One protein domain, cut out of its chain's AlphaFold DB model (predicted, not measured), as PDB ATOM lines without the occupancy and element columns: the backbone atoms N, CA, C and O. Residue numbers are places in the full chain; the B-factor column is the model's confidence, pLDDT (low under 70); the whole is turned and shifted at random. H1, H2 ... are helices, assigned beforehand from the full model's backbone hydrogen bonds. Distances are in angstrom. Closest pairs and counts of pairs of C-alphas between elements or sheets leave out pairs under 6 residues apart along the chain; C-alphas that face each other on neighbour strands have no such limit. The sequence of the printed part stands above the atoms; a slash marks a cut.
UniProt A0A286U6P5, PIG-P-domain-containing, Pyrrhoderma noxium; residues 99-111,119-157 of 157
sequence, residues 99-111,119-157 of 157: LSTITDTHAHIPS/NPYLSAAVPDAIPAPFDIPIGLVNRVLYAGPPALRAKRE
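What this domain is: This is residues 99 to 111 and 119 to 157 of the 157 residues of the protein "PIG-P-domain-containing" of Pyrrhoderma noxium (UniProt A0A286U6P5). With little regular structure, this is a flat, loose run of loops and three separate helices: a first stretch with no named element, short H1, a loop of which residues 125 to 130 stick out, then H2, from which residues 141 to 157 stick out as an arm holding H3. The printed part has 52 residues, 17 in the named helices H1, H2 and H3, in that order, and no named strand; the class is all helix. It is only just loose, close to extended, with a radius of gyration of the C-alphas of 14.4 A and spans of 42 by 33 by 15 A.

How they stand to each other: H1, residues 120 to 123, H2, residues 138 to 146, and H3, residues 150 to 153, are apart from one another. In H2 every O i to N i+4 pair is within hydrogen-bond range; H1 and H3 are too short for such a pair.

Where its parts are: H1 begins at C-alpha 120 (-18.906, 32.235, 22.839) and measures 5.3 A, H2 11.3 A, and H3 5.2 A, ending at C-alpha 153 (-11.577, 54.358, 33.218).

The domain as a whole: The C-alphas farthest apart, of Thr 105 and Lys 155, are 42.6 A apart. Residues 112 to 118 are not printed, and C-alphas 111 and 119 are 10.5 A apart across this cut. The link H1 to H2 is long, H2 to H3 tight. Confidence is under 70 at residue 124 and residues 148 to 157.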
ATOM      1  N   LEU A  99     -32.587  40.857  17.386       80.69
ATOM      2  CA  LEU A  99     -31.349  40.968  16.607       80.69
ATOM      3  C   LEU A  99     -31.579  40.814  15.090       80.69
ATOM      4  O   LEU A  99     -30.825  41.385  14.302       80.69
ATOM      5  N   SER A 100     -32.653  40.126  14.687       82.31
ATOM      6  CA  SER A 100     -33.079  39.961  13.290       82.31
ATOM      7  C   SER A 100     -33.381  41.284  12.577       82.31
ATOM      8  O   SER A 100     -33.331  41.341  11.351       82.31
ATOM      9  N   THR A 101     -33.606  42.375  13.319       84.50
ATOM     10  CA  THR A 101     -33.752  43.725  12.750       84.50
ATOM     11  C   THR A 101     -32.454  44.230  12.103       84.50
ATOM     12  O   THR A 101     -32.488  45.041  11.178       84.50
ATOM     13  N   ILE A 102     -31.296  43.764  12.588       82.88
ATOM     14  CA  ILE A 102     -29.959  44.205  12.143       82.88
ATOM     15  C   ILE A 102     -29.238  43.096  11.362       82.88
ATOM     16  O   ILE A 102     -28.342  43.386  10.568       82.88
ATOM     17  N   THR A 103     -29.607  41.833  11.582       83.81
ATOM     18  CA  THR A 103     -28.928  40.668  11.005       83.81
ATOM     19  C   THR A 103     -29.793  39.951   9.980       83.81
ATOM     20  O   THR A 103     -30.968  39.699  10.231       83.81
ATOM     21  N   ASP A 104     -29.201  39.567   8.851       87.00
ATOM     22  CA  ASP A 104     -29.865  38.769   7.823       87.00
ATOM     23  C   ASP A 104     -29.689  37.258   8.063       87.00
ATOM     24  O   ASP A 104     -29.026  36.815   9.002       87.00
ATOM     25  N   THR A 105     -30.267  36.437   7.182       85.69
ATOM     26  CA  THR A 105     -30.177  34.967   7.242       85.69
ATOM     27  C   THR A 105     -28.742  34.437   7.118       85.69
ATOM     28  O   THR A 105     -28.481  33.285   7.462       85.69
ATOM     29  N   HIS A 106     -27.811  35.245   6.605       85.50
ATOM     30  CA  HIS A 106     -26.416  34.861   6.400       85.50
ATOM     31  C   HIS A 106     -25.470  35.370   7.495       85.50
ATOM     32  O   HIS A 106     -24.284  35.032   7.454       85.50
ATOM     33  N   ALA A 107     -25.972  36.116   8.480       86.12
ATOM     34  CA  ALA A 107     -25.186  36.556   9.621       86.12
ATOM     35  C   ALA A 107     -24.680  35.356  10.436       86.12
ATOM     36  O   ALA A 107     -25.451  34.510  10.901       86.12
ATOM     37  N   HIS A 108     -23.367  35.287  10.633       85.38
ATOM     38  CA  HIS A 108     -22.716  34.220  11.389       85.38
ATOM     39  C   HIS A 108     -22.584  34.633  12.852       85.38
ATOM     40  O   HIS A 108     -21.511  34.986  13.332       85.38
ATOM     41  N   ILE A 109     -23.691  34.586  13.581       83.25
ATOM     42  CA  ILE A 109     -23.748  34.911  15.011       83.25
ATOM     43  C   ILE A 109     -23.843  33.629  15.849       83.25
ATOM     44  O   ILE A 109     -24.533  32.683  15.462       83.25
ATOM     45  N   PRO A 110     -23.159  33.558  17.004       78.44
ATOM     46  CA  PRO A 110     -23.237  32.399  17.877       78.44
ATOM     47  C   PRO A 110     -24.652  32.257  18.448       78.44
ATOM     48  O   PRO A 110     -25.287  33.245  18.827       78.44
ATOM     49  N   SER A 111     -25.146  31.021  18.541       71.75
ATOM     50  CA  SER A 111     -26.473  30.751  19.087       71.75
ATOM     51  C   SER A 111     -26.548  31.155  20.563       71.75
ATOM     52  O   SER A 111     -25.728  30.755  21.394       71.75
ATOM     53  N   ASN A 119     -19.263  32.963  27.520       75.00
ATOM     54  CA  ASN A 119     -19.489  33.807  26.350       75.00
ATOM     55  C   ASN A 119     -18.771  33.194  25.123       75.00
ATOM     56  O   ASN A 119     -17.548  33.030  25.178       75.00
ATOM     57  N   PRO A 120     -19.481  32.891  24.020       75.19
ATOM     58  CA  PRO A 120     -18.906  32.235  22.839       75.19
ATOM     59  C   PRO A 120     -17.833  33.072  22.126       75.19
ATOM     60  O   PRO A 120     -16.966  32.518  21.462       75.19
ATOM     61  N   TYR A 121     -17.829  34.396  22.301       76.94
ATOM     62  CA  TYR A 121     -16.751  35.248  21.792       76.94
ATOM     63  C   TYR A 121     -15.477  35.164  22.650       76.94
ATOM     64  O   TYR A 121     -14.392  35.477  22.170       76.94
ATOM     65  N   LEU A 122     -15.586  34.756  23.921       74.75
ATOM     66  CA  LEU A 122     -14.444  34.627  24.835       74.75
ATOM     67  C   LEU A 122     -13.801  33.240  24.789       74.75
ATOM     68  O   LEU A 122     -12.606  33.130  25.048       74.75
ATOM     69  N   SER A 123     -14.541  32.190  24.424       72.94
ATOM     70  CA  SER A 123     -13.948  30.861  24.196       72.94
ATOM     71  C   SER A 123     -12.935  30.874  23.044       72.94
ATOM     72  O   SER A 123     -11.951  30.142  23.079       72.94
ATOM     73  N   ALA A 124     -13.133  31.767  22.073       69.81
ATOM     74  CA  ALA A 124     -12.211  32.057  20.978       69.81
ATOM     75  C   ALA A 124     -10.917  32.784  21.404       69.81
ATOM     76  O   ALA A 124      -9.978  32.847  20.617       69.81
ATOM     77  N   ALA A 125     -10.851  33.345  22.616       71.62
ATOM     78  CA  ALA A 125      -9.697  34.115  23.095       71.62
ATOM     79  C   ALA A 125      -8.635  33.258  23.819       71.62
ATOM     80  O   ALA A 125      -7.647  33.795  24.321       71.62
ATOM     81  N   VAL A 126      -8.840  31.939  23.914       78.75
ATOM     82  CA  VAL A 126      -7.901  31.010  24.563       78.75
ATOM     83  C   VAL A 126      -6.679  30.780  23.652       78.75
ATOM     84  O   VAL A 126      -6.880  30.621  22.449       78.75
ATOM     85  N   PRO A 127      -5.434  30.713  24.182       73.94
ATOM     86  CA  PRO A 127      -4.197  30.711  23.381       73.94
ATOM     87  C   PRO A 127      -4.031  29.612  22.316       73.94
ATOM     88  O   PRO A 127      -3.186  29.772  21.447       73.94
ATOM     89  N   ASP A 128      -4.844  28.554  22.336       80.12
ATOM     90  CA  ASP A 128      -4.818  27.448  21.363       80.12
ATOM     91  C   ASP A 128      -6.209  27.137  20.775       80.12
ATOM     92  O   ASP A 128      -6.432  26.085  20.171       80.12
ATOM     93  N   ALA A 129      -7.187  28.028  20.971       76.38
ATOM     94  CA  ALA A 129      -8.506  27.852  20.382       76.38
ATOM     95  C   ALA A 129      -8.469  28.185  18.887       76.38
ATOM     96  O   ALA A 129      -7.946  29.219  18.479       76.38
ATOM     97  N   ILE A 130      -9.082  27.329  18.067       77.56
ATOM     98  CA  ILE A 130      -9.396  27.648  16.672       77.56
ATOM     99  C   ILE A 130     -10.794  28.278  16.675       77.56
ATOM    100  O   ILE A 130     -11.776  27.551  16.860       77.56
ATOM    101  N   PRO A 131     -10.923  29.610  16.532       73.44
ATOM    102  CA  PRO A 131     -12.225  30.249  16.564       73.44
ATOM    103  C   PRO A 131     -13.015  29.908  15.300       73.44
ATOM    104  O   PRO A 131     -12.485  29.939  14.189       73.44
ATOM    105  N   ALA A 132     -14.303  29.615  15.467       76.56
ATOM    106  CA  ALA A 132     -15.215  29.600  14.334       76.56
ATOM    107  C   ALA A 132     -15.371  31.034  13.783       76.56
ATOM    108  O   ALA A 132     -15.305  31.995  14.559       76.56
ATOM    109  N   PRO A 133     -15.560  31.201  12.464       80.38
ATOM    110  CA  PRO A 133     -15.761  32.513  11.865       80.38
ATOM    111  C   PRO A 133     -17.138  33.051  12.274       80.38
ATOM    112  O   PRO A 133     -18.155  32.652  11.710       80.38
ATOM    113  N   PHE A 134     -17.160  33.929  13.278       85.38
ATOM    114  CA  PHE A 134     -18.354  34.654  13.707       85.38
ATOM    115  C   PHE A 134     -18.240  36.141  13.371       85.38
ATOM    116  O   PHE A 134     -17.161  36.732  13.482       85.38
ATOM    117  N   ASP A 135     -19.371  36.755  13.045       85.19
ATOM    118  CA  ASP A 135     -19.504  38.199  12.911       85.19
ATOM    119  C   ASP A 135     -19.465  38.836  14.304       85.19
ATOM    120  O   ASP A 135     -20.314  38.587  15.163       85.19
ATOM    121  N   ILE A 136     -18.441  39.652  14.557       84.88
ATOM    122  CA  ILE A 136     -18.230  40.280  15.864       84.88
ATOM    123  C   ILE A 136     -18.918  41.651  15.883       84.88
ATOM    124  O   ILE A 136     -18.592  42.503  15.051       84.88
ATOM    125  N   PRO A 137     -19.800  41.936  16.861       84.12
ATOM    126  CA  PRO A 137     -20.432  43.244  16.971       84.12
ATOM    127  C   PRO A 137     -19.396  44.365  17.091       84.12
ATOM    128  O   PRO A 137     -18.500  44.313  17.940       84.12
ATOM    129  N   ILE A 138     -19.558  45.433  16.305       84.31
ATOM    130  CA  ILE A 138     -18.621  46.569  16.283       84.31
ATOM    131  C   ILE A 138     -18.430  47.211  17.666       84.31
ATOM    132  O   ILE A 138     -17.334  47.653  18.005       84.31
ATOM    133  N   GLY A 139     -19.464  47.208  18.513       85.44
ATOM    134  CA  GLY A 139     -19.365  47.687  19.894       85.44
ATOM    135  C   GLY A 139     -18.397  46.859  20.746       85.44
ATOM    136  O   GLY A 139     -17.655  47.418  21.556       85.44
ATOM    137  N   LEU A 140     -18.351  45.539  20.537       83.62
ATOM    138  CA  LEU A 140     -17.411  44.651  21.220       83.62
ATOM    139  C   LEU A 140     -15.986  44.873  20.708       83.62
ATOM    140  O   LEU A 140     -15.079  45.027  21.525       83.62
ATOM    141  N   VAL A 141     -15.806  44.979  19.388       84.94
ATOM    142  CA  VAL A 141     -14.509  45.305  18.765       84.94
ATOM    143  C   VAL A 141     -13.972  46.629  19.303       84.94
ATOM    144  O   VAL A 141     -12.844  46.688  19.787       84.94
ATOM    145  N   ASN A 142     -14.800  47.675  19.310       89.19
ATOM    146  CA  ASN A 142     -14.401  48.985  19.810       89.19
ATOM    147  C   ASN A 142     -14.041  48.943  21.295       89.19
ATOM    148  O   ASN A 142     -13.082  49.586  21.717       89.19
ATOM    149  N   ARG A 143     -14.774  48.167  22.099       84.31
ATOM    150  CA  ARG A 143     -14.450  47.995  23.516       84.31
ATOM    151  C   ARG A 143     -13.129  47.257  23.713       84.31
ATOM    152  O   ARG A 143     -12.404  47.598  24.629       84.31
ATOM    153  N   VAL A 144     -12.800  46.262  22.899       82.06
ATOM    154  CA  VAL A 144     -11.538  45.520  23.054       82.06
ATOM    155  C   VAL A 144     -10.344  46.330  22.550       82.06
ATOM    156  O   VAL A 144      -9.320  46.377  23.222       82.06
ATOM    157  N   LEU A 145     -10.472  46.988  21.394       83.81
ATOM    158  CA  LEU A 145      -9.371  47.726  20.768       83.81
ATOM    159  C   LEU A 145      -9.149  49.113  21.377       83.81
ATOM    160  O   LEU A 145      -8.008  49.558  21.479       83.81
ATOM    161  N   TYR A 146     -10.227  49.804  21.762       83.88
ATOM    162  CA  TYR A 146     -10.174  51.209  22.176       83.88
ATOM    163  C   TYR A 146     -10.586  51.459  23.625       83.88
ATOM    164  O   TYR A 146     -10.352  52.567  24.116       83.88
ATOM    165  N   ALA A 147     -11.176  50.492  24.346       74.50
ATOM    166  CA  ALA A 147     -11.271  50.677  25.789       74.50
ATOM    167  C   ALA A 147      -9.855  50.561  26.350       74.50
ATOM    168  O   ALA A 147      -9.258  49.488  26.379       74.50
ATOM    169  N   GLY A 148      -9.310  51.701  26.773       67.19
ATOM    170  CA  GLY A 148      -8.054  51.723  27.506       67.19
ATOM    171  C   GLY A 148      -8.119  50.806  28.735       67.19
ATOM    172  O   GLY A 148      -9.213  50.445  29.187       67.19
ATOM    173  N   PRO A 149      -6.958  50.436  29.302       64.44
ATOM    174  CA  PRO A 149      -6.898  49.585  30.482       64.44
ATOM    175  C   PRO A 149      -7.852  50.090  31.577       64.44
ATOM    176  O   PRO A 149      -7.976  51.307  31.755       64.44
ATOM    177  N   PRO A 150      -8.512  49.195  32.337       60.62
ATOM    178  CA  PRO A 150      -9.526  49.562  33.334       60.62
ATOM    179  C   PRO A 150      -9.047  50.629  34.336       60.62
ATOM    180  O   PRO A 150      -9.841  51.450  34.791       60.62
ATOM    181  N   ALA A 151      -7.734  50.702  34.585       58.03
ATOM    182  CA  ALA A 151      -7.081  51.728  35.399       58.03
ATOM    183  C   ALA A 151      -7.274  53.181  34.901       58.03
ATOM    184  O   ALA A 151      -7.241  54.109  35.705       58.03
ATOM    185  N   LEU A 152      -7.490  53.407  33.599       56.22
ATOM    186  CA  LEU A 152      -7.740  54.738  33.022       56.22
ATOM    187  C   LEU A 152      -9.224  55.131  33.034       56.22
ATOM    188  O   LEU A 152      -9.548  56.304  32.857       56.22
ATOM    189  N   ARG A 153     -10.122  54.160  33.239       56.53
ATOM    190  CA  ARG A 153     -11.577  54.358  33.218       56.53
ATOM    191  C   ARG A 153     -12.110  54.832  34.570       56.53
ATOM    192  O   ARG A 153     -12.874  55.783  34.604       56.53
ATOM    193  N   ALA A 154     -11.590  54.281  35.669       58.66
ATOM    194  CA  ALA A 154     -11.939  54.683  37.039       58.66
ATOM    195  C   ALA A 154     -11.442  56.091  37.441       58.66
ATOM    196  O   ALA A 154     -11.735  56.564  38.529       58.66
ATOM    197  N   LYS A 155     -10.644  56.747  36.588       54.06
ATOM    198  CA  LYS A 155     -10.070  58.083  36.828       54.06
ATOM    199  C   LYS A 155     -10.784  59.192  36.039       54.06
ATOM    200  O   LYS A 155     -10.337  60.335  36.086       54.06
ATOM    201  N   ARG A 156     -11.804  58.837  35.246       56.41
ATOM    202  CA  ARG A 156     -12.574  59.735  34.363       56.41
ATOM    203  C   ARG A 156     -14.046  59.889  34.773       56.41
ATOM    204  O   ARG A 156     -14.747  60.654  34.118       56.41
ATOM    205  N   GLU A 157     -14.473  59.189  35.819       45.78
ATOM    206  CA  GLU A 157     -15.739  59.390  36.540       45.78
ATOM    207  C   GLU A 157     -15.438  60.095  37.867       45.78
ATOM    208  O   GLU A 157     -16.246  60.963  38.261       45.78
TER     209      GLU A 157